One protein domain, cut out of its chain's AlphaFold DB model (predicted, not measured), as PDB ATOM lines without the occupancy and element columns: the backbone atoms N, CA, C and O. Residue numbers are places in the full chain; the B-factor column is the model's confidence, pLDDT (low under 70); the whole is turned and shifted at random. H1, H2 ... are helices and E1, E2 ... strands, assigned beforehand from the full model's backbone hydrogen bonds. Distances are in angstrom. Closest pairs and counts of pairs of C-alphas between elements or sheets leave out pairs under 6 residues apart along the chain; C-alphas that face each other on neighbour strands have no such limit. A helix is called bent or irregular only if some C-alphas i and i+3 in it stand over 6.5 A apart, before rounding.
ATOM      1  N   SER A   7      -1.331 -16.022   8.762       94.88
ATOM      2  CA  SER A   7      -0.615 -14.742   8.815       94.88
ATOM      3  C   SER A   7       0.436 -14.673   9.930       94.88
ATOM      4  O   SER A   7       1.502 -14.092   9.721       94.88
ATOM      5  N   ALA A   8       0.177 -15.274  11.098       95.94
ATOM      6  CA  ALA A   8       1.150 -15.335  12.189       95.94
ATOM      7  C   ALA A   8       2.342 -16.240  11.843       95.94
ATOM      8  O   ALA A   8       3.483 -15.874  12.114       95.94
ATOM      9  N   ARG A   9       2.089 -17.390  11.201       96.38
ATOM     10  CA  ARG A   9       3.144 -18.293  10.708       96.38
ATOM     11  C   ARG A   9       4.006 -17.621   9.652       96.38
ATOM     12  O   ARG A   9       5.226 -17.667   9.761       96.38
ATOM     13  N   LEU A  10       3.381 -16.934   8.694       97.62
ATOM     14  CA  LEU A  10       4.107 -16.168   7.686       97.62
ATOM     15  C   LEU A  10       4.976 -15.091   8.335       97.62
ATOM     16  O   LEU A  10       6.167 -15.033   8.062       97.62
ATOM     17  N   LYS A  11       4.408 -14.280   9.242       97.38
ATOM     18  CA  LYS A  11       5.169 -13.252   9.966       97.38
ATOM     19  C   LYS A  11       6.409 -13.849  10.627       97.38
ATOM     20  O   LYS A  11       7.481 -13.275  10.509       97.38
ATOM     21  N   ARG A  12       6.258 -14.997  11.292       96.81
ATOM     22  CA  ARG A  12       7.346 -15.661  12.013       96.81
ATOM     23  C   ARG A  12       8.422 -16.220  11.083       96.81
ATOM     24  O   ARG A  12       9.596 -16.010  11.363       96.81
ATOM     25  N   LEU A  13       8.038 -16.872   9.979       97.31
ATOM     26  CA  LEU A  13       8.991 -17.324   8.956       97.31
ATOM     27  C   LEU A  13       9.784 -16.155   8.377       97.31
ATOM     28  O   LEU A  13      10.983 -16.295   8.165       97.31
ATOM     29  N   LEU A  14       9.125 -15.023   8.127       97.81
ATOM     30  CA  LEU A  14       9.776 -13.835   7.586       97.81
ATOM     31  C   LEU A  14      10.769 -13.249   8.576       97.81
ATOM     32  O   LEU A  14      11.932 -13.174   8.229       97.81
ATOM     33  N   SER A  15      10.357 -12.921   9.803       96.44
ATOM     34  CA  SER A  15      11.250 -12.207  10.724       96.44
ATOM     35  C   SER A  15      12.355 -13.069  11.341       96.44
ATOM     36  O   SER A  15      13.442 -12.561  11.558       96.44
ATOM     37  N   HIS A  16      12.103 -14.353  11.620       95.50
ATOM     38  CA  HIS A  16      13.037 -15.207  12.388       95.50
ATOM     39  C   HIS A  16      13.525 -16.438  11.613       95.50
ATOM     40  O   HIS A  16      14.285 -17.257  12.131       95.50
ATOM     41  N   GLY A  17      13.041 -16.621  10.384       95.50
ATOM     42  CA  GLY A  17      13.372 -17.777   9.556       95.50
ATOM     43  C   GLY A  17      14.143 -17.438   8.287       95.50
ATOM     44  O   GLY A  17      14.623 -18.363   7.640       95.50
ATOM     45  N   PHE A  18      14.234 -16.161   7.901       96.81
ATOM     46  CA  PHE A  18      14.801 -15.773   6.610       96.81
ATOM     47  C   PHE A  18      16.322 -15.924   6.565       96.81
ATOM     48  O   PHE A  18      16.847 -16.642   5.713       96.81
ATOM     49  N   PHE A  19      17.020 -15.288   7.503       95.75
ATOM     50  CA  PHE A  19      18.472 -15.376   7.612       95.75
ATOM     51  C   PHE A  19      18.910 -16.651   8.329       95.75
ATOM     52  O   PHE A  19      18.149 -17.246   9.091       95.75
ATOM     53  N   ALA A  20      20.143 -17.087   8.088       92.38
ATOM     54  CA  ALA A  20      20.783 -18.143   8.867       92.38
ATOM     55  C   ALA A  20      21.197 -17.592  10.248       92.38
ATOM     56  O   ALA A  20      21.527 -16.409  10.323       92.38
ATOM     57  N   PRO A  21      21.208 -18.391  11.332       89.06
ATOM     58  CA  PRO A  21      21.710 -17.922  12.632       89.06
ATOM     59  C   PRO A  21      23.212 -17.590  12.605       89.06
ATOM     60  O   PRO A  21      23.705 -16.937  13.512       89.06
ATOM     61  N   GLU A  22      23.944 -18.085  11.602       90.75
ATOM     62  CA  GLU A  22      25.369 -17.835  11.407       90.75
ATOM     63  C   GLU A  22      25.657 -16.397  10.944       90.75
ATOM     64  O   GLU A  22      26.804 -15.954  11.002       90.75
ATOM     65  N   LEU A  23      24.642 -15.669  10.461       91.62
ATOM     66  CA  LEU A  23      24.798 -14.264  10.098       91.62
ATOM     67  C   LEU A  23      24.814 -13.374  11.350       91.62
ATOM     68  O   LEU A  23      24.099 -13.659  12.311       91.62
ATOM     69  N   PRO A  24      25.586 -12.270  11.341       91.50
ATOM     70  CA  PRO A  24      25.602 -11.320  12.444       91.50
ATOM     71  C   PRO A  24      24.199 -10.794  12.810       91.50
ATOM     72  O   PRO A  24      23.370 -10.608  11.916       91.50
ATOM     73  N   PRO A  25      23.939 -10.438  14.084       88.12
ATOM     74  CA  PRO A  25      22.623  -9.967  14.537       88.12
ATOM     75  C   PRO A  25      22.108  -8.683  13.869       88.12
ATOM     76  O   PRO A  25      20.949  -8.326  14.045       88.12
ATOM     77  N   CYS A  26      22.947  -7.967  13.114       92.25
ATOM     78  CA  CYS A  26      22.520  -6.808  12.330       92.25
ATOM     79  C   CYS A  26      21.711  -7.184  11.075       92.25
ATOM     80  O   CYS A  26      21.058  -6.319  10.494       92.25
ATOM     81  N   PHE A  27      21.728  -8.455  10.659       93.94
ATOM     82  CA  PHE A  27      20.898  -8.953   9.566       93.94
ATOM     83  C   PHE A  27      19.506  -9.297  10.080       93.94
ATOM     84  O   PHE A  27      19.281 -10.344  10.686       93.94
ATOM     85  N   VAL A  28      18.562  -8.404   9.804       94.75
ATOM     86  CA  VAL A  28      17.205  -8.479  10.339       94.75
ATOM     87  C   VAL A  28      16.163  -8.280   9.234       94.75
ATOM     88  O   VAL A  28      16.456  -7.735   8.167       94.75
ATOM     89  N   SER A  29      14.950  -8.797   9.431       96.75
ATOM     90  CA  SER A  29      13.914  -8.858   8.376       96.75
ATOM     91  C   SER A  29      12.500  -8.573   8.889       96.75
ATOM     92  O   SER A  29      11.487  -9.013   8.334       96.75
ATOM     93  N   GLU A  30      12.407  -7.790   9.960       96.31
ATOM     94  CA  GLU A  30      11.164  -7.417  10.630       96.31
ATOM     95  C   GLU A  30      10.287  -6.574   9.724       96.31
ATOM     96  O   GLU A  30       9.073  -6.759   9.753       96.31
ATOM     97  N   ASP A  31      10.861  -5.697   8.898       97.12
ATOM     98  CA  ASP A  31      10.078  -4.879   7.971       97.12
ATOM     99  C   ASP A  31       9.475  -5.721   6.844       97.12
ATOM    100  O   ASP A  31       8.287  -5.574   6.541       97.12
ATOM    101  N   LEU A  32      10.217  -6.705   6.318       96.75
ATOM    102  CA  LEU A  32       9.660  -7.698   5.393       96.75
ATOM    103  C   LEU A  32       8.473  -8.430   6.042       96.75
ATOM    104  O   LEU A  32       7.413  -8.589   5.432       96.75
ATOM    105  N   ALA A  33       8.607  -8.815   7.312       97.56
ATOM    106  CA  ALA A  33       7.533  -9.448   8.068       97.56
ATOM    107  C   ALA A  33       6.363  -8.497   8.381       97.56
ATOM    108  O   ALA A  33       5.200  -8.917   8.364       97.56
ATOM    109  N   ARG A  34       6.637  -7.225   8.686       97.62
ATOM    110  CA  ARG A  34       5.660  -6.183   9.033       97.62
ATOM    111  C   ARG A  34       4.776  -5.874   7.832       97.62
ATOM    112  O   ARG A  34       3.555  -5.969   7.955       97.62
ATOM    113  N   PHE A  35       5.386  -5.627   6.675       97.69
ATOM    114  CA  PHE A  35       4.705  -5.249   5.435       97.69
ATOM    115  C   PHE A  35       4.326  -6.437   4.537       97.69
ATOM    116  O   PHE A  35       3.797  -6.234   3.447       97.69
ATOM    117  N   ARG A  36       4.497  -7.681   5.013       97.12
ATOM    118  CA  ARG A  36       4.215  -8.931   4.275       97.12
ATOM    119  C   ARG A  36       2.910  -8.940   3.480       97.12
ATOM    120  O   ARG A  36       2.881  -9.471   2.381       97.12
ATOM    121  N   ARG A  37       1.830  -8.368   4.029       96.06
ATOM    122  CA  ARG A  37       0.520  -8.332   3.364       96.06
ATOM    123  C   ARG A  37       0.549  -7.414   2.145       96.06
ATOM    124  O   ARG A  37       0.178  -7.858   1.074       96.06
ATOM    125  N   SER A  38       1.070  -6.199   2.308       97.06
ATOM    126  CA  SER A  38       1.237  -5.242   1.209       97.06
ATOM    127  C   SER A  38       2.098  -5.829   0.088       97.06
ATOM    128  O   SER A  38       1.725  -5.760  -1.078       97.06
ATOM    129  N   PHE A  39       3.204  -6.497   0.438       96.88
ATOM    130  CA  PHE A  39       4.053  -7.154  -0.555       96.88
ATOM    131  C   PHE A  39       3.340  -8.294  -1.284       96.88
ATOM    132  O   PHE A  39       3.394  -8.349  -2.507       96.88
ATOM    133  N   VAL A  40       2.660  -9.192  -0.560       96.50
ATOM    134  CA  VAL A  40       1.905 -10.286  -1.189       96.50
ATOM    135  C   VAL A  40       0.805  -9.731  -2.092       96.50
ATOM    136  O   VAL A  40       0.727 -10.138  -3.247       96.50
ATOM    137  N   ASP A  41       0.009  -8.781  -1.607       96.75
ATOM    138  CA  ASP A  41      -1.091  -8.182  -2.367       96.75
ATOM    139  C   ASP A  41      -0.560  -7.481  -3.633       96.75
ATOM    140  O   ASP A  41      -1.076  -7.705  -4.728       96.75
ATOM    141  N   GLY A  42       0.536  -6.724  -3.514       97.44
ATOM    142  CA  GLY A  42       1.196  -6.069  -4.645       97.44
ATOM    143  C   GLY A  42       1.747  -7.053  -5.679       97.44
ATOM    144  O   GLY A  42       1.566  -6.845  -6.875       97.44
ATOM    145  N   ILE A  43       2.366  -8.157  -5.244       96.62
ATOM    146  CA  ILE A  43       2.878  -9.196  -6.154       96.62
ATOM    147  C   ILE A  43       1.729  -9.918  -6.869       96.62
ATOM    148  O   ILE A  43       1.831 -10.209  -8.060       96.62
ATOM    149  N   MET A  44       0.638 -10.214  -6.159       94.88
ATOM    150  CA  MET A  44      -0.527 -10.898  -6.734       94.88
ATOM    151  C   MET A  44      -1.305 -10.013  -7.715       94.88
ATOM    152  O   MET A  44      -1.967 -10.546  -8.603       94.88
ATOM    153  N   ALA A  45      -1.203  -8.688  -7.586       96.69
ATOM    154  CA  ALA A  45      -1.813  -7.718  -8.494       96.69
ATOM    155  C   ALA A  45      -1.012  -7.475  -9.789       96.69
ATOM    156  O   ALA A  45      -1.497  -6.778 -10.680       96.69
ATOM    157  N   LEU A  46       0.204  -8.024  -9.917       96.50
ATOM    158  CA  LEU A  46       1.009  -7.874 -11.132       96.50
ATOM    159  C   LEU A  46       0.323  -8.527 -12.346       96.50
ATOM    160  O   LEU A  46      -0.259  -9.610 -12.217       96.50
ATOM    161  N   PRO A  47       0.430  -7.923 -13.547       96.06
ATOM    162  CA  PRO A  47      -0.164  -8.485 -14.752       96.06
ATOM    163  C   PRO A  47       0.432  -9.867 -15.065       96.06
ATOM    164  O   PRO A  47       1.629 -10.089 -14.858       96.06
ATOM    165  N   PRO A  48      -0.373 -10.817 -15.573       94.94
ATOM    166  CA  PRO A  48       0.108 -12.155 -15.878       94.94
ATOM    167  C   PRO A  48       1.170 -12.131 -16.984       94.94
ATOM    168  O   PRO A  48       1.073 -11.396 -17.965       94.94
ATOM    169  N   VAL A  49       2.165 -13.007 -16.859       94.00
ATOM    170  CA  VAL A  49       3.229 -13.206 -17.846       94.00
ATOM    171  C   VAL A  49       2.968 -14.522 -18.567       94.00
ATOM    172  O   VAL A  49       2.953 -15.585 -17.945       94.00
ATOM    173  N   ARG A  50       2.771 -14.470 -19.891       90.88
ATOM    174  CA  ARG A  50       2.449 -15.647 -20.727       90.88
ATOM    175  C   ARG A  50       1.235 -16.431 -20.197       90.88
ATOM    176  O   ARG A  50       1.303 -17.648 -20.038       90.88
ATOM    177  N   ASN A  51       0.144 -15.724 -19.890       90.88
ATOM    178  CA  ASN A  51      -1.101 -16.283 -19.335       90.88
ATOM    179  C   ASN A  51      -0.935 -17.018 -17.988       90.88
ATOM    180  O   ASN A  51      -1.783 -17.825 -17.614       90.88
ATOM    181  N   GLN A  52       0.148 -16.756 -17.251       90.31
ATOM    182  CA  GLN A  52       0.395 -17.314 -15.921       90.31
ATOM    183  C   GLN A  52       0.667 -16.184 -14.918       90.31
ATOM    184  O   GLN A  52       1.179 -15.136 -15.316       90.31
ATOM    185  N   PRO A  53       0.357 -16.362 -13.620       94.44
ATOM    186  CA  PRO A  53       0.689 -15.367 -12.602       94.44
ATOM    187  C   PRO A  53       2.180 -15.003 -12.626       94.44
ATOM    188  O   PRO A  53       3.030 -15.896 -12.629       94.44
ATOM    189  N   ALA A  54       2.505 -13.704 -12.617       95.38
ATOM    190  CA  ALA A  54       3.876 -13.211 -12.795       95.38
ATOM    191  C   ALA A  54       4.877 -13.848 -11.818       95.38
ATOM    192  O   ALA A  54       5.974 -14.245 -12.210       95.38
ATOM    193  N   PHE A  55       4.470 -14.038 -10.560       95.62
ATOM    194  CA  PHE A  55       5.316 -14.628  -9.522       95.62
ATOM    195  C   PHE A  55       5.772 -16.064  -9.839       95.62
ATOM    196  O   PHE A  55       6.824 -16.487  -9.372       95.62
ATOM    197  N   GLN A  56       5.027 -16.819 -10.658       95.44
ATOM    198  CA  GLN A  56       5.417 -18.174 -11.076       95.44
ATOM    199  C   GLN A  56       6.568 -18.168 -12.093       95.44
ATOM    200  O   GLN A  56       7.211 -19.196 -12.306       95.44
ATOM    201  N   LYS A  57       6.819 -17.022 -12.737       95.19
ATOM    202  CA  LYS A  57       7.925 -16.798 -13.677       95.19
ATOM    203  C   LYS A  57       9.081 -16.015 -13.070       95.19
ATOM    204  O   LYS A  57      10.116 -15.902 -13.715       95.19
ATOM    205  N   TYR A  58       8.911 -15.486 -11.862       96.44
ATOM    206  CA  TYR A  58       9.983 -14.813 -11.149       96.44
ATOM    207  C   TYR A  58      11.058 -15.833 -10.774       96.44
ATOM    208  O   TYR A  58      10.756 -16.796 -10.072       96.44
ATOM    209  N   VAL A  59      12.279 -15.624 -11.262       97.62
ATOM    210  CA  VAL A  59      13.465 -16.433 -10.966       97.62
ATOM    211  C   VAL A  59      14.514 -15.509 -10.357       97.62
ATOM    212  O   VAL A  59      14.666 -14.367 -10.787       97.62
ATOM    213  N   SER A  60      15.204 -15.991  -9.330       97.50
ATOM    214  CA  SER A  60      16.226 -15.247  -8.603       97.50
ATOM    215  C   SER A  60      17.386 -16.151  -8.216       97.50
ATOM    216  O   SER A  60      17.189 -17.344  -7.978       97.50
ATOM    217  N   GLU A  61      18.548 -15.552  -8.003       96.50
ATOM    218  CA  GLU A  61      19.715 -16.238  -7.461       96.50
ATOM    219  C   GLU A  61      19.870 -15.954  -5.956       96.50
ATOM    220  O   GLU A  61      19.667 -14.816  -5.516       96.50
ATOM    221  N   PRO A  62      20.213 -16.961  -5.136       96.06
ATOM    222  CA  PRO A  62      20.561 -16.756  -3.740       96.06
ATOM    223  C   PRO A  62      21.979 -16.201  -3.602       96.06
ATOM    224  O   PRO A  62      22.893 -16.582  -4.334       96.06
ATOM    225  N   SER A  63      22.188 -15.370  -2.586       96.00
ATOM    226  CA  SER A  63      23.525 -14.947  -2.172       96.00
ATOM    227  C   SER A  63      24.157 -16.017  -1.285       96.00
ATOM    228  O   SER A  63      23.558 -16.451  -0.300       96.00
ATOM    229  N   TRP A  64      25.370 -16.448  -1.625       95.00
ATOM    230  CA  TRP A  64      26.075 -17.507  -0.906       95.00
ATOM    231  C   TRP A  64      27.162 -16.940   0.002       95.00
ATOM    232  O   TRP A  64      27.904 -16.050  -0.401       95.00
ATOM    233  N   PHE A  65      27.298 -17.513   1.194       93.69
ATOM    234  CA  PHE A  65      28.413 -17.246   2.097       93.69
ATOM    235  C   PHE A  65      28.883 -18.542   2.760       93.69
ATOM    236  O   PHE A  65      28.155 -19.537   2.813       93.69
ATOM    237  N   TYR A  66      30.116 -18.540   3.249       91.25
ATOM    238  CA  TYR A  66      30.718 -19.675   3.938       91.25
ATOM    239  C   TYR A  66      30.808 -19.366   5.426       91.25
ATOM    240  O   TYR A  66      31.183 -18.261   5.810       91.25
ATOM    241  N   PHE A  67      30.433 -20.338   6.253       87.94
ATOM    242  CA  PHE A  67      30.601 -20.250   7.696       87.94
ATOM    243  C   PHE A  67      31.542 -21.363   8.174       87.94
ATOM    244  O   PHE A  67      31.273 -22.539   7.878       87.94
ATOM    245  N   PRO A  68      32.620 -21.023   8.899       84.44
ATOM    246  CA  PRO A  68      33.619 -21.991   9.311       84.44
ATOM    247  C   PRO A  68      33.054 -22.985  10.321       84.44
ATOM    248  O   PRO A  68      32.256 -22.646  11.198       84.44
ATOM    249  N   ARG A  69      33.484 -24.242  10.210       75.62
ATOM    250  CA  ARG A  69      33.196 -25.277  11.207       75.62
ATOM    251  C   ARG A  69      34.500 -25.713  11.850       75.62
ATOM    252  O   ARG A  69      35.443 -26.066  11.156       75.62
ATOM    253  N   PHE A  70      34.543 -25.721  13.179       67.00
ATOM    254  CA  PHE A  70      35.743 -26.125  13.905       67.00
ATOM    255  C   PHE A  70      36.185 -27.537  13.478       67.00
ATOM    256  O   PHE A  70      35.421 -28.498  13.608       67.00
ATOM    257  N   GLY A  71      37.392 -27.643  12.914       64.56
ATOM    258  CA  GLY A  71      37.982 -28.901  12.444       64.56
ATOM    259  C   GLY A  71      37.316 -29.546  11.218       64.56
ATOM    260  O   GLY A  71      37.510 -30.742  11.003       64.56
ATOM    261  N   LYS A  72      36.501 -28.818  10.436       70.69
ATOM    262  CA  LYS A  72      35.826 -29.328   9.223       70.69
ATOM    263  C   LYS A  72      35.778 -28.268   8.123       70.69
ATOM    264  O   LYS A  72      35.867 -27.083   8.414       70.69
ATOM    265  N   ASP A  73      35.510 -28.700   6.890       73.44
ATOM    266  CA  ASP A  73      35.241 -27.783   5.780       73.44
ATOM    267  C   ASP A  73      34.087 -26.825   6.101       73.44
ATOM    268  O   ASP A  73      33.053 -27.218   6.684       73.44
ATOM    269  N   ASP A  74      34.266 -25.588   5.647       81.00
ATOM    270  CA  ASP A  74      33.290 -24.516   5.732       81.00
ATOM    271  C   ASP A  74      31.931 -24.956   5.193       81.00
ATOM    272  O   ASP A  74      31.798 -25.635   4.169       81.00
ATOM    273  N   ARG A  75      30.873 -24.552   5.896       84.88
ATOM    274  CA  ARG A  75      29.509 -24.823   5.461       84.88
ATOM    275  C   ARG A  75      29.011 -23.670   4.606       84.88
ATOM    276  O   ARG A  75      28.889 -22.541   5.080       84.88
ATOM    277  N   ARG A  76      28.657 -23.980   3.359       91.00
ATOM    278  CA  ARG A  76      28.006 -23.038   2.450       91.00
ATOM    279  C   ARG A  76      26.553 -22.802   2.875       91.00
ATOM    280  O   ARG A  76      25.759 -23.741   2.938       91.00
ATOM    281  N   HIS A  77      26.213 -21.547   3.131       93.44
ATOM    282  CA  HIS A  77      24.876 -21.066   3.467       93.44
ATOM    283  C   HIS A  77      24.353 -20.154   2.361       93.44
ATOM    284  O   HIS A  77      25.132 -19.488   1.678       93.44
ATOM    285  N   GLY A  78      23.035 -20.149   2.166       94.62
ATOM    286  CA  GLY A  78      22.372 -19.376   1.118       94.62
ATOM    287  C   GLY A  78      21.305 -18.450   1.686       94.62
ATOM    288  O   GLY A  78      20.427 -18.893   2.425       94.62
ATOM    289  N   VAL A  79      21.354 -17.181   1.296       96.50
ATOM    290  CA  VAL A  79      20.298 -16.196   1.533       96.50
ATOM    291  C   VAL A  79      19.481 -16.074   0.254       96.50
ATOM    292  O   VAL A  79      19.989 -15.650  -0.781       96.50
ATOM    293  N   LEU A  80      18.215 -16.479   0.314       97.00
ATOM    294  CA  LEU A  80      17.297 -16.355  -0.817       97.00
ATOM    295  C   LEU A  80      16.977 -14.883  -1.098       97.00
ATOM    296  O   LEU A  80      16.992 -14.052  -0.192       97.00
ATOM    297  N   ASN A  81      16.596 -14.567  -2.335       97.69
ATOM    298  CA  ASN A  81      15.992 -13.270  -2.624       97.69
ATOM    299  C   ASN A  81      14.751 -13.044  -1.722       97.69
ATOM    300  O   ASN A  81      13.947 -13.973  -1.575       97.69
ATOM    301  N   PRO A  82      14.546 -11.838  -1.147       97.50
ATOM    302  CA  PRO A  82      13.423 -11.564  -0.246       97.50
ATOM    303  C   PRO A  82      12.040 -11.885  -0.829       97.50
ATOM    304  O   PRO A  82      11.182 -12.399  -0.113       97.50
ATOM    305  N   ILE A  83      11.821 -11.633  -2.124       97.62
ATOM    306  CA  ILE A  83      10.558 -11.932  -2.816       97.62
ATOM    307  C   ILE A  83      10.383 -13.448  -2.952       97.62
ATOM    308  O   ILE A  83       9.327 -13.980  -2.608       97.62
ATOM    309  N   SER A  84      11.425 -14.161  -3.384       97.88
ATOM    310  CA  SER A  84      11.401 -15.625  -3.500       97.88
ATOM    311  C   SER A  84      11.147 -16.298  -2.152       97.88
ATOM    312  O   SER A  84      10.314 -17.202  -2.053       97.88
ATOM    313  N   TYR A  85      11.806 -15.819  -1.093       98.31
ATOM    314  CA  TYR A  85      11.574 -16.310   0.261       98.31
ATOM    315  C   TYR A  85      10.153 -16.005   0.745       98.31
ATOM    316  O   TYR A  85       9.501 -16.895   1.289       98.31
ATOM    317  N   LEU A  86       9.646 -14.789   0.514       98.44
ATOM    318  CA  LEU A  86       8.284 -14.393   0.873       98.44
ATOM    319  C   LEU A  86       7.236 -15.298   0.224       98.44
ATOM    320  O   LEU A  86       6.353 -15.801   0.920       98.44
ATOM    321  N   LEU A  87       7.345 -15.530  -1.083       98.19
ATOM    322  CA  LEU A  87       6.424 -16.384  -1.831       98.19
ATOM    323  C   LEU A  87       6.443 -17.819  -1.294       98.19
ATOM    324  O   LEU A  87       5.386 -18.393  -1.017       98.19
ATOM    325  N   LEU A  88       7.638 -18.380  -1.087       98.31
ATOM    326  CA  LEU A  88       7.806 -19.729  -0.548       98.31
ATOM    327  C   LEU A  88       7.241 -19.845   0.876       98.31
ATOM    328  O   LEU A  88       6.467 -20.759   1.176       98.31
ATOM    329  N   ALA A  89       7.587 -18.897   1.748       98.19
ATOM    330  CA  ALA A  89       7.111 -18.841   3.124       98.19
ATOM    331  C   ALA A  89       5.587 -18.683   3.195       98.19
ATOM    332  O   ALA A  89       4.963 -19.281   4.070       98.19
ATOM    333  N   ASN A  90       4.974 -17.934   2.271       98.19
ATOM    334  CA  ASN A  90       3.524 -17.763   2.199       98.19
ATOM    335  C   ASN A  90       2.816 -19.093   1.912       98.19
ATOM    336  O   ASN A  90       1.945 -19.510   2.678       98.19
ATOM    337  N   VAL A  91       3.260 -19.823   0.882       97.94
ATOM    338  CA  VAL A  91       2.684 -21.133   0.533       97.94
ATOM    339  C   VAL A  91       2.852 -22.138   1.676       97.94
ATOM    340  O   VAL A  91       1.913 -22.871   2.003       97.94
ATOM    341  N   ILE A  92       4.017 -22.151   2.333       97.06
ATOM    342  CA  ILE A  92       4.266 -22.999   3.506       97.06
ATOM    343  C   ILE A  92       3.350 -22.614   4.670       97.06
ATOM    344  O   ILE A  92       2.721 -23.483   5.273       97.06
ATOM    345  N   ALA A  93       3.246 -21.326   5.000       97.00
ATOM    346  CA  ALA A  93       2.435 -20.844   6.113       97.00
ATOM    347  C   ALA A  93       0.946 -21.163   5.922       97.00
ATOM    348  O   ALA A  93       0.268 -21.546   6.887       97.00
ATOM    349  N   ASP A  94       0.451 -21.067   4.690       96.88
ATOM    350  CA  ASP A  94      -0.929 -21.380   4.333       96.88
ATOM    351  C   ASP A  94      -1.249 -22.867   4.479       96.88
ATOM    352  O   ASP A  94      -2.308 -23.218   5.008       96.88
ATOM    353  N   ASN A  95      -0.306 -23.732   4.094       96.44
ATOM    354  CA  ASN A  95      -0.487 -25.185   4.045       96.44
ATOM    355  C   ASN A  95       0.140 -25.936   5.235       96.44
ATOM    356  O   ASN A  95       0.046 -27.160   5.318       96.44
ATOM    357  N   TYR A  96       0.728 -25.220   6.199       94.50
ATOM    358  CA  TYR A  96       1.474 -25.788   7.329       94.50
ATOM    359  C   TYR A  96       0.718 -26.873   8.104       94.50
ATOM    360  O   TYR A  96       1.313 -27.862   8.519       94.50
ATOM    361  N   VAL A  97      -0.590 -26.704   8.321       92.81
ATOM    362  CA  VAL A  97      -1.383 -27.684   9.082       92.81
ATOM    363  C   VAL A  97      -1.414 -29.035   8.363       92.81
ATOM    364  O   VAL A  97      -1.251 -30.069   9.008       92.81
ATOM    365  N   ASP A  98      -1.578 -29.027   7.039       92.56
ATOM    366  CA  ASP A  98      -1.569 -30.242   6.224       92.56
ATOM    367  C   ASP A  98      -0.159 -30.838   6.121       92.56
ATOM    368  O   ASP A  98       0.017 -32.036   6.341       92.56
ATOM    369  N   LEU A  99       0.856 -29.991   5.902       91.19
ATOM    370  CA  LEU A  99       2.270 -30.386   5.909       91.19
ATOM    371  C   LEU A  99       2.654 -31.082   7.221       91.19
ATOM    372  O   LEU A  99       3.201 -32.182   7.209       91.19
ATOM    373  N   ARG A 100       2.298 -30.491   8.365       88.31
ATOM    374  CA  ARG A 100       2.565 -31.062   9.689       88.31
ATOM    375  C   ARG A 100       1.826 -32.380   9.896       88.31
ATOM    376  O   ARG A 100       2.380 -33.297  10.495       88.31
ATOM    377  N   ARG A 101       0.578 -32.485   9.427       88.69
ATOM    378  CA  ARG A 101      -0.199 -33.730   9.514       88.69
ATOM    379  C   ARG A 101       0.490 -34.857   8.743       88.69
ATOM    380  O   ARG A 101       0.582 -35.962   9.262       88.69
ATOM    381  N   LYS A 102       0.991 -34.570   7.538       88.88
ATOM    382  CA  LYS A 102       1.733 -35.530   6.708       88.88
ATOM    383  C   LYS A 102       3.074 -35.908   7.334       88.88
ATOM    384  O   LYS A 102       3.332 -37.094   7.489       88.88
ATOM    385  N   ALA A 103       3.850 -34.928   7.797       83.25
ATOM    386  CA  ALA A 103       5.135 -35.156   8.464       83.25
ATOM    387  C   ALA A 103       5.019 -36.045   9.715       83.25
ATOM    388  O   ALA A 103       5.917 -36.822  10.012       83.25
ATOM    389  N   LYS A 104       3.896 -35.970  10.442       83.19
ATOM    390  CA  LYS A 104       3.643 -36.816  11.618       83.19
ATOM    391  C   LYS A 104       3.385 -38.292  11.302       83.19
ATOM    392  O   LYS A 104       3.417 -39.094  12.228       83.19
ATOM    393  N   ARG A 105       3.116 -38.667  10.045       82.19
ATOM    394  CA  ARG A 105       2.785 -40.058   9.688       82.19
ATOM    395  C   ARG A 105       3.939 -41.029   9.911       82.19
ATOM    396  O   ARG A 105       3.671 -42.184  10.200       82.19
ATOM    397  N   SER A 106       5.187 -40.578   9.790       71.75
ATOM    398  CA  SER A 106       6.341 -41.474   9.894       71.75
ATOM    399  C   SER A 106       6.655 -41.927  11.315       71.75
ATOM    400  O   SER A 106       7.425 -42.863  11.467       71.75
ATOM    401  N   GLY A 107       6.094 -41.290  12.356       67.38
ATOM    402  CA  GLY A 107       6.225 -41.694  13.767       67.38
ATOM    403  C   GLY A 107       7.641 -41.665  14.372       67.38
ATOM    404  O   GLY A 107       7.769 -41.679  15.589       67.38
ATOM    405  N   ILE A 108       8.689 -41.589  13.546       67.50
ATOM    406  CA  ILE A 108      10.095 -41.833  13.916       67.50
ATOM    407  C   ILE A 108      10.934 -40.538  13.857       67.50
ATOM    408  O   ILE A 108      12.069 -40.495  14.322       67.50
ATOM    409  N   SER A 109      10.402 -39.443  13.298       72.00
ATOM    410  CA  SER A 109      11.167 -38.193  13.176       72.00
ATOM    411  C   SER A 109      11.394 -37.513  14.531       72.00
ATOM    412  O   SER A 109      10.464 -36.978  15.133       72.00
ATOM    413  N   ALA A 110      12.660 -37.435  14.944       66.75
ATOM    414  CA  ALA A 110      13.113 -36.677  16.115       66.75
ATOM    415  C   ALA A 110      13.225 -35.156  15.864       66.75
ATOM    416  O   ALA A 110      13.598 -34.397  16.755       66.75
ATOM    417  N   SER A 111      12.916 -34.681  14.650       72.38
ATOM    418  CA  SER A 111      13.039 -33.265  14.266       72.38
ATOM    419  C   SER A 111      11.743 -32.716  13.656       72.38
ATOM    420  O   SER A 111      11.713 -32.301  12.495       72.38
ATOM    421  N   PRO A 112      10.630 -32.713  14.411       73.31
ATOM    422  CA  PRO A 112       9.343 -32.331  13.857       73.31
ATOM    423  C   PRO A 112       9.364 -30.856  13.407       73.31
ATOM    424  O   PRO A 112       9.886 -29.999  14.126       73.31
ATOM    425  N   PRO A 113       8.766 -30.517  12.247       80.81
ATOM    426  CA  PRO A 113       8.718 -29.145  11.752       80.81
ATOM    427  C   PRO A 113       7.692 -28.347  12.561       80.81
ATOM    428  O   PRO A 113       6.536 -28.202  12.157       80.81
ATOM    429  N   VAL A 114       8.080 -27.885  13.748       88.06
ATOM    430  CA  VAL A 114       7.200 -27.149  14.657       88.06
ATOM    431  C   VAL A 114       7.706 -25.730  14.843       88.06
ATOM    432  O   VAL A 114       8.881 -25.505  15.115       88.06
ATOM    433  N   PHE A 115       6.785 -24.778  14.693       90.94
ATOM    434  CA  PHE A 115       7.060 -23.377  14.972       90.94
ATOM    435  C   PHE A 115       7.477 -23.168  16.419       90.94
ATOM    436  O   PHE A 115       6.777 -23.604  17.336       90.94
ATOM    437  N   ASP A 116       8.570 -22.437  16.568       90.06
ATOM    438  CA  ASP A 116       8.980 -21.837  17.819       90.06
ATOM    439  C   ASP A 116       8.465 -20.397  17.858       90.06
ATOM    440  O   ASP A 116       8.571 -19.661  16.871       90.06
ATOM    441  N   TRP A 117       7.854 -20.012  18.974       90.69
ATOM    442  CA  TRP A 117       7.259 -18.688  19.163       90.69
ATOM    443  C   TRP A 117       7.945 -17.872  20.257       90.69
ATOM    444  O   TRP A 117       7.544 -16.725  20.446       90.69
ATOM    445  N   SER A 118       8.911 -18.454  20.966       87.00
ATOM    446  CA  SER A 118       9.644 -17.823  22.065       87.00
ATOM    447  C   SER A 118      11.091 -17.525  21.693       87.00
ATOM    448  O   SER A 118      11.597 -16.490  22.103       87.00
ATOM    449  N   GLU A 119      11.721 -18.385  20.892       84.12
ATOM    450  CA  GLU A 119      13.164 -18.317  20.625       84.12
ATOM    451  C   GLU A 119      13.535 -17.407  19.437       84.12
ATOM    452  O   GLU A 119      12.682 -16.803  18.781       84.12
ATOM    453  N   ASP A 120      14.821 -17.356  19.093       85.62
ATOM    454  CA  ASP A 120      15.342 -16.541  17.985       85.62
ATOM    455  C   ASP A 120      15.026 -17.102  16.589       85.62
ATOM    456  O   ASP A 120      15.154 -16.411  15.579       85.62
ATOM    457  N   ARG A 121      14.607 -18.371  16.494       90.31
ATOM    458  CA  ARG A 121      14.306 -19.045  15.219       90.31
ATOM    459  C   ARG A 121      12.816 -19.217  14.992       90.31
ATOM    460  O   ARG A 121      12.027 -19.321  15.929       90.31
ATOM    461  N   ALA A 122      12.408 -19.301  13.726       92.50
ATOM    462  CA  ALA A 122      11.015 -19.572  13.392       92.50
ATOM    463  C   ALA A 122      10.614 -21.020  13.716       92.50
ATOM    464  O   ALA A 122       9.442 -21.270  14.007       92.50
ATOM    465  N   LEU A 123      11.557 -21.966  13.672       90.38
ATOM    466  CA  LEU A 123      11.323 -23.385  13.950       90.38
ATOM    467  C   LEU A 123      12.202 -23.906  15.089       90.38
ATOM    468  O   LEU A 123      13.412 -23.665  15.102       90.38
ATOM    469  N   MET A 124      11.611 -24.730  15.959       85.38
ATOM    470  CA  MET A 124      12.321 -25.404  17.050       85.38
ATOM    471  C   MET A 124      13.493 -26.199  16.500       85.38
ATOM    472  O   MET A 124      13.330 -26.923  15.516       85.38
ATOM    473  N   ARG A 125      14.678 -26.084  17.100       75.88
ATOM    474  CA  ARG A 125      15.844 -26.923  16.776       75.88
ATOM    475  C   ARG A 125      15.789 -28.221  17.576       75.88
ATOM    476  O   ARG A 125      15.388 -28.169  18.732       75.88
ATOM    477  N   PRO A 126      16.142 -29.378  16.990       68.00
ATOM    478  CA  PRO A 126      16.242 -30.597  17.769       68.00
ATOM    479  C   PRO A 126      17.487 -30.419  18.643       68.00
ATOM    480  O   PRO A 126      18.536 -30.014  18.131       68.00
ATOM    481  N   SER A 127      17.377 -30.656  19.946       65.88
ATOM    482  CA  SER A 127      18.564 -30.668  20.797       65.88
ATOM    483  C   SER A 127      19.451 -31.859  20.431       65.88
ATOM    484  O   SER A 127      18.984 -32.864  19.886       65.88
ATOM    485  N   VAL A 128      20.750 -31.731  20.704       61.78
ATOM    486  CA  VAL A 128      21.699 -32.850  20.596       61.78
ATOM    487  C   VAL A 128      21.264 -33.980  21.534       61.78
ATOM    488  O   VAL A 128      21.263 -35.138  21.124       61.78
ATOM    489  N   ASP A 129      20.751 -33.617  22.709       63.00
ATOM    490  CA  ASP A 129      20.250 -34.536  23.733       63.00
ATOM    491  C   ASP A 129      19.162 -35.474  23.194       63.00
ATOM    492  O   ASP A 129      19.238 -36.677  23.401       63.00
ATOM    493  N   LEU A 130      18.221 -34.980  22.374       67.44
ATOM    494  CA  LEU A 130      17.177 -35.827  21.773       67.44
ATOM    495  C   LEU A 130      17.743 -36.948  20.892       67.44
ATOM    496  O   LEU A 130      17.124 -38.004  20.754       67.44
ATOM    497  N   ARG A 131      18.892 -36.722  20.246       70.00
ATOM    498  CA  ARG A 131      19.548 -37.751  19.432       70.00
ATOM    499  C   ARG A 131      20.221 -38.789  20.317       70.00
ATOM    500  O   ARG A 131      20.155 -39.971  19.987       70.00
ATOM    501  N   ASP A 132      20.883 -38.356  21.379       72.56
ATOM    502  CA  ASP A 132      21.589 -39.258  22.282       72.56
ATOM    503  C   ASP A 132      20.593 -40.085  23.105       72.56
ATOM    504  O   ASP A 132      20.720 -41.309  23.140       72.56
ATOM    505  N   ASP A 133      19.511 -39.469  23.585       76.62
ATOM    506  CA  ASP A 133      18.372 -40.150  24.210       76.62
ATOM    507  C   ASP A 133      17.750 -41.188  23.270       76.62
ATOM    508  O   ASP A 133      17.515 -42.329  23.664       76.62
ATOM    509  N   PHE A 134      17.532 -40.834  21.997       77.50
ATOM    510  CA  PHE A 134      17.010 -41.777  21.005       77.50
ATOM    511  C   PHE A 134      17.949 -42.970  20.793       77.50
ATOM    512  O   PHE A 134      17.488 -44.097  20.611       77.50
ATOM    513  N   ARG A 135      19.269 -42.750  20.818       77.25
ATOM    514  CA  ARG A 135      20.257 -43.829  20.679       77.25
ATOM    515  C   ARG A 135      20.272 -44.738  21.903       77.25
ATOM    516  O   ARG A 135      20.330 -45.948  21.714       77.25
ATOM    517  N   VAL A 136      20.170 -44.178  23.109       82.50
ATOM    518  CA  VAL A 136      20.079 -44.938  24.368       82.50
ATOM    519  C   VAL A 136      18.788 -45.763  24.419       82.50
ATOM    520  O   VAL A 136      18.814 -46.961  24.703       82.50
ATOM    521  N   ASP A 137      17.652 -45.160  24.070       82.31
ATOM    522  CA  ASP A 137      16.361 -45.849  23.969       82.31
ATOM    523  C   ASP A 137      16.399 -46.971  22.916       82.31
ATOM    524  O   ASP A 137      15.883 -48.071  23.134       82.31
ATOM    525  N   LEU A 138      17.052 -46.745  21.771       82.38
ATOM    526  CA  LEU A 138      17.221 -47.775  20.748       82.38
ATOM    527  C   LEU A 138      18.135 -48.915  21.220       82.38
ATOM    528  O   LEU A 138      17.762 -50.073  21.039       82.38
ATOM    529  N   SER A 139      19.268 -48.612  21.867       82.19
ATOM    530  CA  SER A 139      20.214 -49.626  22.354       82.19
ATOM    531  C   SER A 139      19.648 -50.470  23.495       82.19
ATOM    532  O   SER A 139      20.037 -51.619  23.656       82.19
ATOM    533  N   SER A 140      18.701 -49.934  24.274       85.88
ATOM    534  CA  SER A 140      17.997 -50.713  25.303       85.88
ATOM    535  C   SER A 140      17.020 -51.753  24.733       85.88
ATOM    536  O   SER A 140      16.686 -52.722  25.410       85.88
ATOM    537  N   ARG A 141      16.542 -51.563  23.493       86.19
ATOM    538  CA  ARG A 141      15.487 -52.388  22.871       86.19
ATOM    539  C   ARG A 141      15.984 -53.259  21.722       86.19
ATOM    540  O   ARG A 141      15.252 -54.146  21.280       86.19
ATOM    541  N   ARG A 142      17.162 -52.956  21.176       86.25
ATOM    542  CA  ARG A 142      17.741 -53.591  19.987       86.25
ATOM    543  C   ARG A 142      19.230 -53.828  20.215       86.25
ATOM    544  O   ARG A 142      19.940 -52.907  20.602       86.25
ATOM    545  N   GLU A 143      19.687 -55.040  19.918       86.25
ATOM    546  CA  GLU A 143      21.102 -55.428  20.016       86.25
ATOM    547  C   GLU A 143      21.964 -54.745  18.945       86.25
ATOM    548  O   GLU A 143      23.134 -54.450  19.176       86.25
ATOM    549  N   GLU A 144      21.366 -54.425  17.794       86.06
ATOM    550  CA  GLU A 144      22.044 -53.794  16.666       86.06
ATOM    551  C   GLU A 144      21.224 -52.625  16.105       86.06
ATOM    552  O   GLU A 144      19.989 -52.656  16.060       86.06
ATOM    553  N   PHE A 145      21.916 -51.586  15.633       82.25
ATOM    554  CA  PHE A 145      21.310 -50.483  14.893       82.25
ATOM    555  C   PHE A 145      22.228 -50.003  13.768       82.25
ATOM    556  O   PHE A 145      23.450 -49.968  13.900       82.25
ATOM    557  N   VAL A 146      21.625 -49.572  12.660       83.88
ATOM    558  CA  VAL A 146      22.354 -48.984  11.533       83.88
ATOM    559  C   VAL A 146      22.411 -47.474  11.708       83.88
ATOM    560  O   VAL A 146      21.390 -46.812  11.894       83.88
ATOM    561  N   SER A 147      23.615 -46.916  11.617       83.56
ATOM    562  CA  SER A 147      23.824 -45.474  11.551       83.56
ATOM    563  C   SER A 147      24.331 -45.099  10.166       83.56
ATOM    564  O   SER A 147      25.330 -45.640   9.699       83.56
ATOM    565  N   ALA A 148      23.638 -44.169   9.518       85.62
ATOM    566  CA  ALA A 148      24.040 -43.604   8.239       85.62
ATOM    567  C   ALA A 148      23.986 -42.077   8.318       85.62
ATOM    568  O   ALA A 148      23.096 -41.512   8.957       85.62
ATOM    569  N   ASP A 149      24.933 -41.420   7.652       83.31
ATOM    570  CA  ASP A 149      24.956 -39.970   7.476       83.31
ATOM    571  C   ASP A 149      24.814 -39.634   5.991       83.31
ATOM    572  O   ASP A 149      25.498 -40.206   5.138       83.31
ATOM    573  N   VAL A 150      23.910 -38.707   5.665       85.56
ATOM    574  CA  VAL A 150      23.687 -38.277   4.280       85.56
ATOM    575  C   VAL A 150      24.592 -37.088   3.990       85.56
ATOM    576  O   VAL A 150      24.344 -35.960   4.436       85.56
ATOM    577  N   ARG A 151      25.632 -37.325   3.185       83.50
ATOM    578  CA  ARG A 151      26.551 -36.270   2.753       83.50
ATOM    579  C   ARG A 151      25.785 -35.147   2.053       83.50
ATOM    580  O   ARG A 151      24.985 -35.388   1.159       83.50
ATOM    581  N   ALA A 152      26.091 -33.909   2.439       85.38
ATOM    582  CA  ALA A 152      25.539 -32.703   1.824       85.38
ATOM    583  C   ALA A 152      23.996 -32.697   1.740       85.38
ATOM    584  O   ALA A 152      23.445 -32.162   0.783       85.38
ATOM    585  N   PHE A 153      23.314 -33.250   2.755       89.88
ATOM    586  CA  PHE A 153      21.859 -33.451   2.809       89.88
ATOM    587  C   PHE A 153      21.034 -32.378   2.080       89.88
ATOM    588  O   PHE A 153      20.447 -32.678   1.047       89.88
ATOM    589  N   PHE A 154      21.053 -31.116   2.527       91.75
ATOM    590  CA  PHE A 154      20.265 -30.052   1.886       91.75
ATOM    591  C   PHE A 154      20.615 -29.826   0.413       91.75
ATOM    592  O   PHE A 154      19.713 -29.684  -0.404       91.75
ATOM    593  N   HIS A 155      21.899 -29.837   0.059       91.19
ATOM    594  CA  HIS A 155      22.359 -29.645  -1.319       91.19
ATOM    595  C   HIS A 155      22.046 -30.844  -2.226       91.19
ATOM    596  O   HIS A 155      22.033 -30.691  -3.440       91.19
ATOM    597  N   SER A 156      21.765 -32.017  -1.654       92.69
ATOM    598  CA  SER A 156      21.392 -33.231  -2.392       92.69
ATOM    599  C   SER A 156      19.882 -33.405  -2.613       92.69
ATOM    600  O   SER A 156      19.473 -34.310  -3.336       92.69
ATOM    601  N   ILE A 157      19.030 -32.562  -2.011       94.50
ATOM    602  CA  ILE A 157      17.571 -32.706  -2.125       94.50
ATOM    603  C   ILE A 157      17.123 -32.413  -3.558       94.50
ATOM    604  O   ILE A 157      17.248 -31.293  -4.041       94.50
ATOM    605  N   TYR A 158      16.523 -33.398  -4.219       95.06
ATOM    606  CA  TYR A 158      15.835 -33.193  -5.491       95.06
ATOM    607  C   TYR A 158      14.477 -32.524  -5.243       95.06
ATOM    608  O   TYR A 158      13.628 -33.100  -4.564       95.06
ATOM    609  N   THR A 159      14.236 -31.323  -5.773       95.31
ATOM    610  CA  THR A 159      13.044 -30.523  -5.420       95.31
ATOM    611  C   THR A 159      11.736 -31.209  -5.821       95.31
ATOM    612  O   THR A 159      10.747 -31.136  -5.093       95.31
ATOM    613  N   HIS A 160      11.737 -31.996  -6.898       95.00
ATOM    614  CA  HIS A 160      10.573 -32.794  -7.288       95.00
ATOM    615  C   HIS A 160      10.251 -33.931  -6.304       95.00
ATOM    616  O   HIS A 160       9.144 -34.467  -6.340       95.00
ATOM    617  N   ALA A 161      11.154 -34.275  -5.379       95.12
ATOM    618  CA  ALA A 161      10.839 -35.177  -4.276       95.12
ATOM    619  C   ALA A 161       9.889 -34.540  -3.246       95.12
ATOM    620  O   ALA A 161       9.214 -35.267  -2.523       95.12
ATOM    621  N   ILE A 162       9.759 -33.207  -3.210       94.81
ATOM    622  CA  ILE A 162       8.834 -32.498  -2.314       94.81
ATOM    623  C   ILE A 162       7.376 -32.926  -2.569       94.81
ATOM    624  O   ILE A 162       6.741 -33.446  -1.647       94.81
ATOM    625  N   PRO A 163       6.814 -32.797  -3.789       95.62
ATOM    626  CA  PRO A 163       5.472 -33.304  -4.057       95.62
ATOM    627  C   PRO A 163       5.379 -34.830  -3.925       95.62
ATOM    628  O   PRO A 163       4.312 -35.330  -3.570       95.62
ATOM    629  N   TRP A 164       6.467 -35.583  -4.143       95.06
ATOM    630  CA  TRP A 164       6.467 -37.038  -3.925       95.06
ATOM    631  C   TRP A 164       6.289 -37.395  -2.450       95.06
ATOM    632  O   TRP A 164       5.491 -38.274  -2.148       95.06
ATOM    633  N   ALA A 165       6.966 -36.696  -1.540       91.00
ATOM    634  CA  ALA A 165       6.814 -36.897  -0.101       91.00
ATOM    635  C   ALA A 165       5.416 -36.481   0.390       91.00
ATOM    636  O   ALA A 165       4.854 -37.089   1.298       91.00
ATOM    637  N   ILE A 166       4.822 -35.454  -0.228       92.75
ATOM    638  CA  ILE A 166       3.517 -34.918   0.179       92.75
ATOM    639  C   ILE A 166       2.347 -35.773  -0.335       92.75
ATOM    640  O   ILE A 166       1.365 -35.961   0.391       92.75
ATOM    641  N   TYR A 167       2.407 -36.236  -1.586       93.94
ATOM    642  CA  TYR A 167       1.277 -36.875  -2.273       93.94
ATOM    643  C   TYR A 167       1.541 -38.318  -2.722       93.94
ATOM    644  O   TYR A 167       0.609 -39.012  -3.118       93.94
ATOM    645  N   GLY A 168       2.790 -38.777  -2.678       94.00
ATOM    646  CA  GLY A 168       3.231 -40.024  -3.296       94.00
ATOM    647  C   GLY A 168       3.721 -39.819  -4.733       94.00
ATOM    648  O   GLY A 168       3.179 -39.025  -5.506       94.00
ATOM    649  N   LYS A 169       4.761 -40.570  -5.117       93.75
ATOM    650  CA  LYS A 169       5.437 -40.442  -6.421       93.75
ATOM    651  C   LYS A 169       4.505 -40.681  -7.612       93.75
ATOM    652  O   LYS A 169       4.551 -39.922  -8.576       93.75
ATOM    653  N   GLN A 170       3.672 -41.724  -7.560       96.50
ATOM    654  CA  GLN A 170       2.748 -42.058  -8.652       96.50
ATOM    655  C   GLN A 170       1.730 -40.934  -8.874       96.50
ATOM    656  O   GLN A 170       1.582 -40.449  -9.994       96.50
ATOM    657  N   TRP A 171       1.105 -40.466  -7.791       96.19
ATOM    658  CA  TRP A 171       0.136 -39.378  -7.843       96.19
ATOM    659  C   TRP A 171       0.764 -38.083  -8.369       96.19
ATOM    660  O   TRP A 171       0.219 -37.456  -9.274       96.19
ATOM    661  N   ALA A 172       1.944 -37.711  -7.863       94.75
ATOM    662  CA  ALA A 172       2.635 -36.487  -8.266       94.75
ATOM    663  C   ALA A 172       3.081 -36.513  -9.737       94.75
ATOM    664  O   ALA A 172       3.049 -35.491 -10.419       94.75
ATOM    665  N   LYS A 173       3.456 -37.687 -10.265       93.25
ATOM    666  CA  LYS A 173       3.782 -37.840 -11.691       93.25
ATOM    667  C   LYS A 173       2.574 -37.624 -12.602       93.25
ATOM    668  O   LYS A 173       2.775 -37.104 -13.702       93.25
ATOM    669  N   ALA A 174       1.380 -38.014 -12.152       96.19
ATOM    670  CA  ALA A 174       0.119 -37.816 -12.865       96.19
ATOM    671  C   ALA A 174      -0.431 -36.384 -12.711       96.19
ATOM    672  O   ALA A 174      -1.055 -35.866 -13.631       96.19
ATOM    673  N   ASN A 175      -0.147 -35.714 -11.589       95.62
ATOM    674  CA  ASN A 175      -0.687 -34.395 -11.247       95.62
ATOM    675  C   ASN A 175       0.434 -33.356 -11.111       95.62
ATOM    676  O   ASN A 175       0.869 -33.025 -10.009       95.62
ATOM    677  N   ARG A 176       0.903 -32.817 -12.243       92.25
ATOM    678  CA  ARG A 176       2.046 -31.878 -12.297       92.25
ATOM    679  C   ARG A 176       1.662 -30.397 -12.190       92.25
ATOM    680  O   ARG A 176       2.529 -29.530 -12.237       92.25
ATOM    681  N   GLY A 177       0.370 -30.093 -12.078       93.25
ATOM    682  CA  GLY A 177      -0.133 -28.720 -12.033       93.25
ATOM    683  C   GLY A 177       0.261 -27.983 -10.749       93.25
ATOM    684  O   GLY A 177       0.213 -28.545  -9.655       93.25
ATOM    685  N   VAL A 178       0.583 -26.695 -10.874       91.94
ATOM    686  CA  VAL A 178       0.959 -25.811  -9.749       91.94
ATOM    687  C   VAL A 178      -0.219 -25.432  -8.843       91.94
ATOM    688  O   VAL A 178      -0.022 -24.810  -7.806       91.94
ATOM    689  N   ALA A 179      -1.441 -25.849  -9.193       92.94
ATOM    690  CA  ALA A 179      -2.612 -25.746  -8.321       92.94
ATOM    691  C   ALA A 179      -2.445 -26.557  -7.020       92.94
ATOM    692  O   ALA A 179      -3.046 -26.238  -5.996       92.94
ATOM    693  N   HIS A 180      -1.606 -27.598  -7.038       95.88
ATOM    694  CA  HIS A 180      -1.265 -28.364  -5.847       95.88
ATOM    695  C   HIS A 180      -0.086 -27.721  -5.122       95.88
ATOM    696  O   HIS A 180       0.986 -27.536  -5.698       95.88
ATOM    697  N   TYR A 181      -0.261 -27.428  -3.832       96.88
ATOM    698  CA  TYR A 181       0.732 -26.677  -3.067       96.88
ATOM    699  C   TYR A 181       2.112 -27.354  -3.031       96.88
ATOM    700  O   TYR A 181       3.113 -26.653  -2.991       96.88
ATOM    701  N   GLY A 182       2.203 -28.690  -3.084       96.75
ATOM    702  CA  GLY A 182       3.496 -29.381  -3.142       96.75
ATOM    703  C   GLY A 182       4.267 -29.096  -4.435       96.75
ATOM    704  O   GLY A 182       5.478 -28.900  -4.392       96.75
ATOM    705  N   ASN A 183       3.562 -28.985  -5.566       97.69
ATOM    706  CA  ASN A 183       4.154 -28.580  -6.845       97.69
ATOM    707  C   ASN A 183       4.486 -27.081  -6.857       97.69
ATOM    708  O   ASN A 183       5.468 -26.674  -7.469       97.69
ATOM    709  N   MET A 184       3.690 -26.258  -6.166       98.12
ATOM    710  CA  MET A 184       3.999 -24.839  -5.979       98.12
ATOM    711  C   MET A 184       5.264 -24.643  -5.130       98.12
ATOM    712  O   MET A 184       6.105 -23.823  -5.480       98.12
ATOM    713  N   ILE A 185       5.434 -25.408  -4.045       98.00
ATOM    714  CA  ILE A 185       6.658 -25.382  -3.230       98.00
ATOM    715  C   ILE A 185       7.861 -25.795  -4.083       98.00
ATOM    716  O   ILE A 185       8.855 -25.079  -4.079       98.00
ATOM    717  N   ASP A 186       7.758 -26.887  -4.852       97.75
ATOM    718  CA  ASP A 186       8.805 -27.281  -5.806       97.75
ATOM    719  C   ASP A 186       9.160 -26.133  -6.762       97.75
ATOM    720  O   ASP A 186      10.325 -25.752  -6.851       97.75
ATOM    721  N   LEU A 187       8.167 -25.539  -7.432       98.06
ATOM    722  CA  LEU A 187       8.390 -24.424  -8.353       98.06
ATOM    723  C   LEU A 187       9.122 -23.260  -7.677       98.06
ATOM    724  O   LEU A 187      10.103 -22.766  -8.223       98.06
ATOM    725  N   LEU A 188       8.670 -22.831  -6.498       98.12
ATOM    726  CA  LEU A 188       9.258 -21.696  -5.787       98.12
ATOM    727  C   LEU A 188      10.667 -22.004  -5.257       98.12
ATOM    728  O   LEU A 188      11.519 -21.120  -5.270       98.12
ATOM    729  N   CYS A 189      10.945 -23.246  -4.848       97.69
ATOM    730  CA  CYS A 189      12.294 -23.683  -4.482       97.69
ATOM    731  C   CYS A 189      13.259 -23.636  -5.669       97.69
ATOM    732  O   CYS A 189      14.401 -23.210  -5.495       97.69
ATOM    733  N   ARG A 190      12.805 -24.050  -6.860       97.62
ATOM    734  CA  ARG A 190      13.600 -23.972  -8.092       97.62
ATOM    735  C   ARG A 190      13.819 -22.522  -8.500       97.62
ATOM    736  O   ARG A 190      14.948 -22.086  -8.675       97.62
ATOM    737  N   ASN A 191      12.746 -21.745  -8.580       97.69
ATOM    738  CA  ASN A 191      12.792 -20.342  -8.977       97.69
ATOM    739  C   ASN A 191      13.630 -19.473  -8.027       97.69
ATOM    740  O   ASN A 191      14.292 -18.547  -8.479       97.69
ATOM    741  N   GLY A 192      13.636 -19.771  -6.725       97.12
ATOM    742  CA  GLY A 192      14.493 -19.090  -5.753       97.12
ATOM    743  C   GLY A 192      15.982 -19.432  -5.871       97.12
ATOM    744  O   GLY A 192      16.790 -18.813  -5.183       97.12
ATOM    745  N   GLN A 193      16.330 -20.417  -6.700       96.31
ATOM    746  CA  GLN A 193      17.675 -20.944  -6.909       96.31
ATOM    747  C   GLN A 193      18.000 -21.034  -8.403       96.31
ATOM    748  O   GLN A 193      18.431 -22.082  -8.860       96.31
ATOM    749  N   ASP A 194      17.755 -19.981  -9.180       96.38
ATOM    750  CA  ASP A 194      18.088 -19.944 -10.617       96.38
ATOM    751  C   ASP A 194      17.495 -21.099 -11.459       96.38
ATOM    752  O   ASP A 194      18.105 -21.654 -12.369       96.38
ATOM    753  N   GLY A 195      16.299 -21.567 -11.096       95.19
ATOM    754  CA  GLY A 195      15.647 -22.689 -11.774       95.19
ATOM    755  C   GLY A 195      16.269 -24.066 -11.494       95.19
ATOM    756  O   GLY A 195      15.823 -25.053 -12.087       95.19
ATOM    757  N   GLN A 196      17.241 -24.169 -10.582       94.38
ATOM    758  CA  GLN A 196      17.911 -25.425 -10.242       94.38
ATOM    759  C   GLN A 196      16.959 -26.424  -9.578       94.38
ATOM    760  O   GLN A 196      16.174 -26.073  -8.704       94.38
ATOM    761  N   THR A 197      17.052 -27.696  -9.976       95.19
ATOM    762  CA  THR A 197      16.183 -28.788  -9.482       95.19
ATOM    763  C   THR A 197      16.794 -29.585  -8.330       95.19
ATOM    764  O   THR A 197      16.140 -30.464  -7.762       95.19
ATOM    765  N   ILE A 198      18.053 -29.306  -7.992       94.88
ATOM    766  CA  ILE A 198      18.819 -30.011  -6.969       94.88
ATOM    767  C   ILE A 198      19.313 -28.995  -5.946       94.88
ATOM    768  O   ILE A 198      19.926 -27.987  -6.292       94.88
ATOM    769  N   GLY A 199      19.064 -29.312  -4.684       92.81
ATOM    770  CA  GLY A 199      19.494 -28.553  -3.531       92.81
ATOM    771  C   GLY A 199      18.408 -27.660  -2.941       92.81
ATOM    772  O   GLY A 199      17.489 -27.195  -3.613       92.81
ATOM    773  N   LEU A 200      18.549 -27.413  -1.645       95.25
ATOM    774  CA  LEU A 200      17.906 -26.334  -0.909       95.25
ATOM    775  C   LEU A 200      19.001 -25.509  -0.214       95.25
ATOM    776  O   LEU A 200      20.002 -26.084   0.233       95.25
ATOM    777  N   PRO A 201      18.835 -24.183  -0.069       93.19
ATOM    778  CA  PRO A 201      19.814 -23.360   0.625       93.19
ATOM    779  C   PRO A 201      19.831 -23.711   2.113       93.19
ATOM    780  O   PRO A 201      18.783 -23.857   2.747       93.19
ATOM    781  N   VAL A 202      21.028 -23.832   2.687       92.12
ATOM    782  CA  VAL A 202      21.208 -23.970   4.137       92.12
ATOM    783  C   VAL A 202      21.117 -22.583   4.770       92.12
ATOM    784  O   VAL A 202      21.729 -21.644   4.268       92.12
ATOM    785  N   GLY A 203      20.374 -22.458   5.870       89.88
ATOM    786  CA  GLY A 203      20.209 -21.200   6.608       89.88
ATOM    787  C   GLY A 203      18.742 -20.823   6.821       89.88
ATOM    788  O   GLY A 203      18.331 -20.706   7.977       89.88
ATOM    789  N   PRO A 204      17.930 -20.703   5.755       94.19
ATOM    790  CA  PRO A 204      16.520 -20.368   5.891       94.19
ATOM    791  C   PRO A 204      15.706 -21.508   6.520       94.19
ATOM    792  O   PRO A 204      15.863 -22.685   6.180       94.19
ATOM    793  N   ASP A 205      14.768 -21.166   7.403       94.62
ATOM    794  CA  ASP A 205      13.923 -22.146   8.095       94.62
ATOM    795  C   ASP A 205      12.912 -22.823   7.150       94.62
ATOM    796  O   ASP A 205      12.448 -23.929   7.432       94.62
ATOM    797  N   THR A 206      12.610 -22.231   5.990       95.38
ATOM    798  CA  THR A 206      11.782 -22.876   4.954       95.38
ATOM    799  C   THR A 206      12.425 -24.160   4.432       95.38
ATOM    800  O   THR A 206      11.746 -25.185   4.377       95.38
ATOM    801  N   SER A 207      13.733 -24.156   4.147       94.25
ATOM    802  CA  SER A 207      14.479 -25.359   3.746       94.25
ATOM    803  C   SER A 207      14.380 -26.450   4.804       94.25
ATOM    804  O   SER A 207      14.166 -27.622   4.494       94.25
ATOM    805  N   ARG A 208      14.483 -26.060   6.077       90.31
ATOM    806  CA  ARG A 208      14.385 -26.980   7.208       90.31
ATOM    807  C   ARG A 208      12.987 -27.570   7.367       90.31
ATOM    808  O   ARG A 208      12.870 -28.759   7.646       90.31
ATOM    809  N   LEU A 209      11.939 -26.774   7.168       91.50
ATOM    810  CA  LEU A 209      10.558 -27.250   7.203       91.50
ATOM    811  C   LEU A 209      10.285 -28.261   6.088       91.50
ATOM    812  O   LEU A 209       9.681 -29.303   6.339       91.50
ATOM    813  N   ILE A 210      10.746 -27.952   4.874       91.81
ATOM    814  CA  ILE A 210      10.586 -28.805   3.695       91.81
ATOM    815  C   ILE A 210      11.330 -30.127   3.894       91.81
ATOM    816  O   ILE A 210      10.747 -31.193   3.708       91.81
ATOM    817  N   ALA A 211      12.594 -30.068   4.316       86.06
ATOM    818  CA  ALA A 211      13.423 -31.254   4.480       86.06
ATOM    819  C   ALA A 211      13.012 -32.102   5.699       86.06
ATOM    820  O   ALA A 211      12.908 -33.321   5.601       86.06
ATOM    821  N   GLY A 212      12.720 -31.461   6.837       69.00
ATOM    822  CA  GLY A 212      12.328 -32.135   8.081       69.00
ATOM    823  C   GLY A 212      10.933 -32.769   8.036       69.00
ATOM    824  O   GLY A 212      10.639 -33.674   8.814       69.00
ATOM    825  N   GLY A 213      10.071 -32.334   7.109       52.34
ATOM    826  CA  GLY A 213       8.787 -32.981   6.828       52.34
ATOM    827  C   GLY A 213       8.867 -34.170   5.861       52.34
ATOM    828  O   GLY A 213       7.856 -34.839   5.662       52.34
ATOM    829  N   GLY A 214      10.036 -34.411   5.253       35.88
ATOM    830  CA  GLY A 214      10.222 -35.305   4.107       35.88
ATOM    831  C   GLY A 214      10.660 -36.738   4.416       35.88
ATOM    832  O   GLY A 214      10.746 -37.535   3.487       35.88
TER     833      GLY A 214
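AT A GLANCE: This is residues 7 to 214 of the 218 residues of an uncharacterized protein of Sinorhizobium fredii (strain NBRC 101917 / NGR234) (UniProt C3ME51). Short helices pack round H4a, the first arm of the bent helix H4, which lies between H1 and H9, with H10 near the centre; H7 and H8 extend this body beyond H9, and the hairpin of E1 and E2 lies out at one side. H5 is carried far out on long loops, and residues 136 to 144, of which 136 to 141 belong to H5, stick out. The printed part has 208 residues, mostly helix by class, in the order H1 H2 H3 E1 E2 H4 H5 H6 H7 H8 H9 H10, the two strands antiparallel. It is compact, with a radius of gyration of the C-alphas of 17.9 A and spans of 62 by 46 by 31 A.

HOW THE PARTS SIT: Start at H1, residues 7 to 17; it touches H2, residues 30 to 34, the closest C-alphas being Ser 15 and Glu 30, 4.8 A apart. H3, residues 36 to 44, meets H2 only through their link. E1, residues 63 to 69, and E2, residues 72 to 79, form an antiparallel hairpin at 152 degrees; N 65 and O 77 are within hydrogen-bond range at 3.0 A. H4, residues 82 to 106, was assigned as one helix by its hydrogen bonds but is bent, with C-alphas 94 and 97 7.9 A apart. Its arms, H4a at 82 to 94 and H4b at 97 to 106, stand about perpendicular at 74 degrees; H4b is itself irregular, with C-alphas 103 and 106 6.6 A apart. H1 touches H4a at a steep tilt of 45 degrees, opposite ways, closest at C-alphas Leu 10 and Ala 93, 5.2 A. H5, residues 128 to 141, touches no helix. H6, residues 153 to 156, is close to but not clearly touching H10, residues 205 to 212, with C-alphas Phe 154 and Ala 211 7.4 A apart. H7, residues 161 to 167, and H8, residues 169 to 174, touch only at the corner, closest at C-alphas Trp 164 and Ala 172, 5.8 A. H9, residues 181 to 191, touches H4a at a shallow tilt of 12 degrees, opposite ways, closest at C-alphas Leu 88 and Leu 188, 5.8 A. H9 also touches H7, closest at C-alphas Pro 163 and Gly 182, 4.5 A. Every O i to N i+4 pair is within hydrogen-bond range in H1, H2, H3, H4a, H7, H8, H9 and H10, against 4 of 6 in H4b and 9 of 10 in H5; H6 is too short for one.

IN THESE COORDINATES: Find C-alpha 7 at (-0.615, -14.742, 8.815), where H1 begins its 14.3 A. E2 spans 21.7 A, H4a 18.0 A and H5 20.6 A. H10 ends at C-alpha 212, (12.328, -32.135, 8.081).

THE WHOLE: The C-alphas farthest apart, Pro 47 and Glu 143, are 62.2 A apart. The printed part has no cut; the links H1 to H2, H3 to E1, H4 to H5, H5 to H6 and H9 to H10 are long. Residues 70 to 71, 107 to 108, 110, 126 to 130 and 212 to 214 have pLDDT under 70.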